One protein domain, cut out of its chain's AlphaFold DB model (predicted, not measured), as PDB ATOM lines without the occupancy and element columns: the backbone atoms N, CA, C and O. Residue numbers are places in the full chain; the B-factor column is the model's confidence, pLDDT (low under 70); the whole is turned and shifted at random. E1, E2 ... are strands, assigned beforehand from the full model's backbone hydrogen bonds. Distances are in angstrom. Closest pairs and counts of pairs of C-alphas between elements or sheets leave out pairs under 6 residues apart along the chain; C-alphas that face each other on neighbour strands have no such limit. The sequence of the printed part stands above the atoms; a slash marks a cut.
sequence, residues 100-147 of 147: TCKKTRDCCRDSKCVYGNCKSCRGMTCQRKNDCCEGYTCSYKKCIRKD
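Overview. This is residues 100 to 147 of the 147 residues of the protein "CRP-I12" of Mytilus galloprovincialis (UniProt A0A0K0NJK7). With little regular structure, the domain is two small lobes set end to end, each a short two-stranded hairpin with a loop before it: E1 and E2 with residues 100 to 110, then E3 and E4 with residues 121 to 135. The printed part has 48 residues, with four named strands in the order E1, E2, E3, E4, two antiparallel sheets and no named helix. It is all strand, though under half of the residues are in named elements; it is compact, with a radius of gyration of the C-alphas of 10.0 A and spans of 28 by 19 by 14 A.

Along the chain. E1, residues 111 to 114, begins at C-alpha 111 (-32.874, -37.755, -34.969) and is 9.3 A long. E2, residues 117 to 120, is 10.0 A long. E3, residues 136 to 139, is 9.3 A long. E4, residues 142 to 145, is 9.9 A long and ends at C-alpha 145 (-25.764, -29.674, -39.196).

Arrangement. E1 and E2 form an antiparallel hairpin at 141 degrees, with N 114 and O 117 2.8 A apart, within hydrogen-bond range. E3 and E4 form another at 139 degrees, with N 137 and O 144 2.8 A apart, also within range. E2 and E3 are apart.

Size, cuts and confidence. The C-alphas farthest apart, of Lys 102 and Asp 147, are 29.1 A apart. The printed part has no cut. The link from E2 to E3 is long. No printed residue is under 70 in pLDDT.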
ATOM      1  N   THR A 100     -41.006 -45.790 -33.812       84.25
ATOM      2  CA  THR A 100     -41.691 -45.239 -32.639       84.25
ATOM      3  C   THR A 100     -40.705 -44.975 -31.501       84.25
ATOM      4  O   THR A 100     -39.697 -45.666 -31.347       84.25
ATOM      5  N   CYS A 101     -40.981 -43.953 -30.700       85.25
ATOM      6  CA  CYS A 101     -40.127 -43.525 -29.596       85.25
ATOM      7  C   CYS A 101     -40.961 -42.958 -28.448       85.25
ATOM      8  O   CYS A 101     -42.053 -42.433 -28.653       85.25
ATOM      9  N   LYS A 102     -40.420 -43.032 -27.230       87.00
ATOM     10  CA  LYS A 102     -40.940 -42.311 -26.059       87.00
ATOM     11  C   LYS A 102     -40.039 -41.132 -25.696       87.00
ATOM     12  O   LYS A 102     -40.512 -40.121 -25.191       87.00
ATOM     13  N   LYS A 103     -38.735 -41.260 -25.940       83.44
ATOM     14  CA  LYS A 103     -37.702 -40.258 -25.663       83.44
ATOM     15  C   LYS A 103     -36.782 -40.109 -26.873       83.44
ATOM     16  O   LYS A 103     -36.600 -41.047 -27.640       83.44
ATOM     17  N   THR A 104     -36.132 -38.954 -27.015       80.88
ATOM     18  CA  THR A 104     -35.150 -38.706 -28.091       80.88
ATOM     19  C   THR A 104     -34.016 -39.733 -28.111       80.88
ATOM     20  O   THR A 104     -33.605 -40.144 -29.185       80.88
ATOM     21  N   ARG A 105     -33.583 -40.233 -26.947       77.50
ATOM     22  CA  ARG A 105     -32.573 -41.304 -26.842       77.50
ATOM     23  C   ARG A 105     -33.005 -42.653 -27.432       77.50
ATOM     24  O   ARG A 105     -32.165 -43.522 -27.626       77.50
ATOM     25  N   ASP A 106     -34.303 -42.845 -27.671       79.12
ATOM     26  CA  ASP A 106     -34.816 -44.042 -28.343       79.12
ATOM     27  C   ASP A 106     -34.617 -43.937 -29.865       79.12
ATOM     28  O   ASP A 106     -34.703 -44.939 -30.579       79.12
ATOM     29  N   CYS A 107     -34.355 -42.722 -30.358       79.56
ATOM     30  CA  CYS A 107     -34.036 -42.429 -31.741       79.56
ATOM     31  C   CYS A 107     -32.534 -42.492 -31.999       79.56
ATOM     32  O   CYS A 107     -31.699 -42.574 -31.103       79.56
ATOM     33  N   CYS A 108     -32.212 -42.503 -33.281       77.06
ATOM     34  CA  CYS A 108     -30.857 -42.627 -33.771       77.06
ATOM     35  C   CYS A 108     -30.089 -41.312 -33.686       77.06
ATOM     36  O   CYS A 108     -30.664 -40.257 -33.404       77.06
ATOM     37  N   ARG A 109     -28.791 -41.380 -33.999       74.56
ATOM     38  CA  ARG A 109     -27.968 -40.186 -34.199       74.56
ATOM     39  C   ARG A 109     -28.661 -39.250 -35.195       74.56
ATOM     40  O   ARG A 109     -29.306 -39.712 -36.135       74.56
ATOM     41  N   ASP A 110     -28.576 -37.949 -34.942       79.69
ATOM     42  CA  ASP A 110     -29.167 -36.910 -35.788       79.69
ATOM     43  C   ASP A 110     -30.707 -36.997 -35.937       79.69
ATOM     44  O   ASP A 110     -31.280 -36.468 -36.891       79.69
ATOM     45  N   SER A 111     -31.407 -37.644 -34.996       83.75
ATOM     46  CA  SER A 111     -32.874 -37.755 -34.969       83.75
ATOM     47  C   SER A 111     -33.454 -37.450 -33.586       83.75
ATOM     48  O   SER A 111     -32.814 -37.697 -32.566       83.75
ATOM     49  N   LYS A 112     -34.699 -36.958 -33.531       86.06
ATOM     50  CA  LYS A 112     -35.423 -36.732 -32.268       86.06
ATOM     51  C   LYS A 112     -36.822 -37.319 -32.257       86.06
ATOM     52  O   LYS A 112     -37.406 -37.577 -33.308       86.06
ATOM     53  N   CYS A 113     -37.354 -37.511 -31.052       86.69
ATOM     54  CA  CYS A 113     -38.704 -38.016 -30.874       86.69
ATOM     55  C   CYS A 113     -39.728 -36.885 -31.015       86.69
ATOM     56  O   CYS A 113     -39.690 -35.913 -30.265       86.69
ATOM     57  N   VAL A 114     -40.632 -37.010 -31.984       86.75
ATOM     58  CA  VAL A 114     -41.660 -36.020 -32.318       86.75
ATOM     59  C   VAL A 114     -42.991 -36.746 -32.434       86.75
ATOM     60  O   VAL A 114     -43.140 -37.617 -33.289       86.75
ATOM     61  N   TYR A 115     -43.949 -36.414 -31.565       89.12
ATOM     62  CA  TYR A 115     -45.269 -37.062 -31.527       89.12
ATOM     63  C   TYR A 115     -45.180 -38.603 -31.564       89.12
ATOM     64  O   TYR A 115     -45.814 -39.264 -32.382       89.12
ATOM     65  N   GLY A 116     -44.302 -39.176 -30.733       87.25
ATOM     66  CA  GLY A 116     -44.109 -40.627 -30.629       87.25
ATOM     67  C   GLY A 116     -43.323 -41.276 -31.773       87.25
ATOM     68  O   GLY A 116     -43.199 -42.498 -31.796       87.25
ATOM     69  N   ASN A 117     -42.780 -40.492 -32.711       87.88
ATOM     70  CA  ASN A 117     -42.035 -40.991 -33.864       87.88
ATOM     71  C   ASN A 117     -40.662 -40.329 -33.988       87.88
ATOM     72  O   ASN A 117     -40.521 -39.115 -33.843       87.88
ATOM     73  N   CYS A 118     -39.644 -41.116 -34.312       85.25
ATOM     74  CA  CYS A 118     -38.337 -40.594 -34.664       85.25
ATOM     75  C   CYS A 118     -38.439 -39.817 -35.972       85.25
ATOM     76  O   CYS A 118     -38.988 -40.306 -36.960       85.25
ATOM     77  N   LYS A 119     -37.919 -38.592 -35.967       85.56
ATOM     78  CA  LYS A 119     -37.792 -37.721 -37.134       85.56
ATOM     79  C   LYS A 119     -36.336 -37.296 -37.265       85.56
ATOM     80  O   LYS A 119     -35.710 -36.967 -36.255       85.56
ATOM     81  N   SER A 120     -35.814 -37.303 -38.493       85.69
ATOM     82  CA  SER A 120     -34.496 -36.726 -38.776       85.69
ATOM     83  C   SER A 120     -34.498 -35.269 -38.342       85.69
ATOM     84  O   SER A 120     -35.450 -34.551 -38.641       85.69
ATOM     85  N   CYS A 121     -33.449 -34.834 -37.648       87.06
ATOM     86  CA  CYS A 121     -33.299 -33.442 -37.248       87.06
ATOM     87  C   CYS A 121     -32.937 -32.532 -38.419       87.06
ATOM     88  O   CYS A 121     -33.228 -31.340 -38.363       87.06
ATOM     89  N   ARG A 122     -32.348 -33.060 -39.496       88.75
ATOM     90  CA  ARG A 122     -32.004 -32.260 -40.673       88.75
ATOM     91  C   ARG A 122     -33.273 -31.700 -41.320       88.75
ATOM     92  O   ARG A 122     -34.168 -32.447 -41.693       88.75
ATOM     93  N   GLY A 123     -33.352 -30.376 -41.458       87.62
ATOM     94  CA  GLY A 123     -34.496 -29.702 -42.084       87.62
ATOM     95  C   GLY A 123     -35.751 -29.596 -41.206       87.62
ATOM     96  O   GLY A 123     -36.785 -29.100 -41.670       87.62
ATOM     97  N   MET A 124     -35.680 -30.003 -39.934       88.81
ATOM     98  CA  MET A 124     -36.756 -29.740 -38.979       88.81
ATOM     99  C   MET A 124     -36.943 -28.249 -38.747       88.81
ATOM    100  O   MET A 124     -35.973 -27.497 -38.721       88.81
ATOM    101  N   THR A 125     -38.190 -27.832 -38.548       92.81
ATOM    102  CA  THR A 125     -38.495 -26.449 -38.182       92.81
ATOM    103  C   THR A 125     -37.998 -26.150 -36.768       92.81
ATOM    104  O   THR A 125     -38.186 -26.960 -35.858       92.81
ATOM    105  N   CYS A 126     -37.379 -24.987 -36.592       92.75
ATOM    106  CA  CYS A 126     -36.861 -24.500 -35.317       92.75
ATOM    107  C   CYS A 126     -37.094 -22.992 -35.178       92.75
ATOM    108  O   CYS A 126     -37.197 -22.273 -36.173       92.75
ATOM    109  N   GLN A 127     -37.171 -22.517 -33.939       94.62
ATOM    110  CA  GLN A 127     -37.156 -21.099 -33.578       94.62
ATOM    111  C   GLN A 127     -35.839 -20.714 -32.898       94.62
ATOM    112  O   GLN A 127     -35.349 -19.604 -33.075       94.62
ATOM    113  N   ARG A 128     -35.254 -21.633 -32.123       92.31
ATOM    114  CA  ARG A 128     -33.992 -21.455 -31.400       92.31
ATOM    115  C   ARG A 128     -33.097 -22.676 -31.592       92.31
ATOM    116  O   ARG A 128     -33.549 -23.759 -31.953       92.31
ATOM    117  N   LYS A 129     -31.802 -22.521 -31.299       87.62
ATOM    118  CA  LYS A 129     -30.800 -23.601 -31.393       87.62
ATOM    119  C   LYS A 129     -31.197 -24.862 -30.612       87.62
ATOM    120  O   LYS A 129     -30.967 -25.962 -31.100       87.62
ATOM    121  N   ASN A 130     -31.824 -24.698 -29.446       87.88
ATOM    122  CA  ASN A 130     -32.219 -25.807 -28.566       87.88
ATOM    123  C   ASN A 130     -33.396 -26.634 -29.106       87.88
ATOM    124  O   ASN A 130     -33.665 -27.714 -28.590       87.88
ATOM    125  N   ASP A 131     -34.072 -26.168 -30.159       88.06
ATOM    126  CA  ASP A 131     -35.101 -26.962 -30.834       88.06
ATOM    127  C   ASP A 131     -34.483 -28.052 -31.723       88.06
ATOM    128  O   ASP A 131     -35.175 -28.988 -32.138       88.06
ATOM    129  N   CYS A 132     -33.194 -27.932 -32.043       89.44
ATOM    130  CA  CYS A 132     -32.459 -28.857 -32.890       89.44
ATOM    131  C   CYS A 132     -31.738 -29.939 -32.074       89.44
ATOM    132  O   CYS A 132     -31.467 -29.774 -30.888       89.44
ATOM    133  N   CYS A 133     -31.411 -31.058 -32.729       87.44
ATOM    134  CA  CYS A 133     -30.582 -32.102 -32.132       87.44
ATOM    135  C   CYS A 133     -29.185 -31.581 -31.773       87.44
ATOM    136  O   CYS A 133     -28.695 -30.587 -32.316       87.44
ATOM    137  N   GLU A 134     -28.499 -32.320 -30.907       83.88
ATOM    138  CA  GLU A 134     -27.064 -32.159 -30.716       83.88
ATOM    139  C   GLU A 134     -26.327 -32.235 -32.067       83.88
ATOM    140  O   GLU A 134     -26.701 -33.006 -32.946       83.88
ATOM    141  N   GLY A 135     -25.325 -31.374 -32.267       86.25
ATOM    142  CA  GLY A 135     -24.644 -31.231 -33.562       86.25
ATOM    143  C   GLY A 135     -25.384 -30.386 -34.610       86.25
ATOM    144  O   GLY A 135     -24.819 -30.118 -35.663       86.25
ATOM    145  N   TYR A 136     -26.593 -29.889 -34.324       91.38
ATOM    146  CA  TYR A 136     -27.348 -29.005 -35.222       91.38
ATOM    147  C   TYR A 136     -27.463 -27.580 -34.668       91.38
ATOM    148  O   TYR A 136     -27.369 -27.336 -33.461       91.38
ATOM    149  N   THR A 137     -27.649 -26.615 -35.566       93.75
ATOM    150  CA  THR A 137     -27.993 -25.229 -35.244       93.75
ATOM    151  C   THR A 137     -29.254 -24.809 -35.990       93.75
ATOM    152  O   THR A 137     -29.577 -25.366 -37.040       93.75
ATOM    153  N   CYS A 138     -29.981 -23.842 -35.436       94.56
ATOM    154  CA  CYS A 138     -31.158 -23.292 -36.091       94.56
ATOM    155  C   CYS A 138     -30.740 -22.157 -37.029       94.56
ATOM    156  O   CYS A 138     -30.218 -21.147 -36.567       94.56
ATOM    157  N   SER A 139     -30.973 -22.325 -38.329       94.81
ATOM    158  CA  SER A 139     -30.690 -21.328 -39.365       94.81
ATOM    159  C   SER A 139     -31.851 -21.272 -40.351       94.81
ATOM    160  O   SER A 139     -32.367 -22.311 -40.751       94.81
ATOM    161  N   TYR A 140     -32.324 -20.073 -40.703       95.06
ATOM    162  CA  TYR A 140     -33.504 -19.885 -41.565       95.06
ATOM    163  C   TYR A 140     -34.732 -20.713 -41.125       95.06
ATOM    164  O   TYR A 140     -35.432 -21.309 -41.942       95.06
ATOM    165  N   LYS A 141     -34.987 -20.779 -39.809       94.81
ATOM    166  CA  LYS A 141     -36.042 -21.608 -39.188       94.81
ATOM    167  C   LYS A 141     -35.907 -23.112 -39.468       94.81
ATOM    168  O   LYS A 141     -36.885 -23.849 -39.343       94.81
ATOM    169  N   LYS A 142     -34.714 -23.577 -39.847       95.00
ATOM    170  CA  LYS A 142     -34.397 -24.972 -40.153       95.00
ATOM    171  C   LYS A 142     -33.176 -25.454 -39.380       95.00
ATOM    172  O   LYS A 142     -32.178 -24.755 -39.240       95.00
ATOM    173  N   CYS A 143     -33.248 -26.683 -38.889       92.94
ATOM    174  CA  CYS A 143     -32.111 -27.334 -38.261       92.94
ATOM    175  C   CYS A 143     -31.116 -27.793 -39.332       92.94
ATOM    176  O   CYS A 143     -31.410 -28.683 -40.137       92.94
ATOM    177  N   ILE A 144     -29.928 -27.193 -39.311       92.81
ATOM    178  CA  ILE A 144     -28.792 -27.526 -40.175       92.81
ATOM    179  C   ILE A 144     -27.659 -28.111 -39.330       92.81
ATOM    180  O   ILE A 144     -27.519 -27.762 -38.156       92.81
ATOM    181  N   ARG A 145     -26.894 -29.047 -39.893       89.75
ATOM    182  CA  ARG A 145     -25.764 -29.674 -39.196       89.75
ATOM    183  C   ARG A 145     -24.635 -28.646 -39.085       89.75
ATOM    184  O   ARG A 145     -24.447 -27.869 -40.012       89.75
ATOM    185  N   LYS A 146     -23.969 -28.593 -37.933       88.38
ATOM    186  CA  LYS A 146     -22.768 -27.772 -37.750       88.38
ATOM    187  C   LYS A 146     -21.627 -28.438 -38.516       88.38
ATOM    188  O   LYS A 146     -21.507 -29.665 -38.431       88.38
ATOM    189  N   ASP A 147     -20.869 -27.638 -39.251       78.44
ATOM    190  CA  ASP A 147     -19.631 -28.069 -39.902       78.44
ATOM    191  C   ASP A 147     -18.517 -28.306 -38.870       78.44
ATOM    192  O   ASP A 147     -18.524 -27.617 -37.819       78.44
TER     193      ASP A 147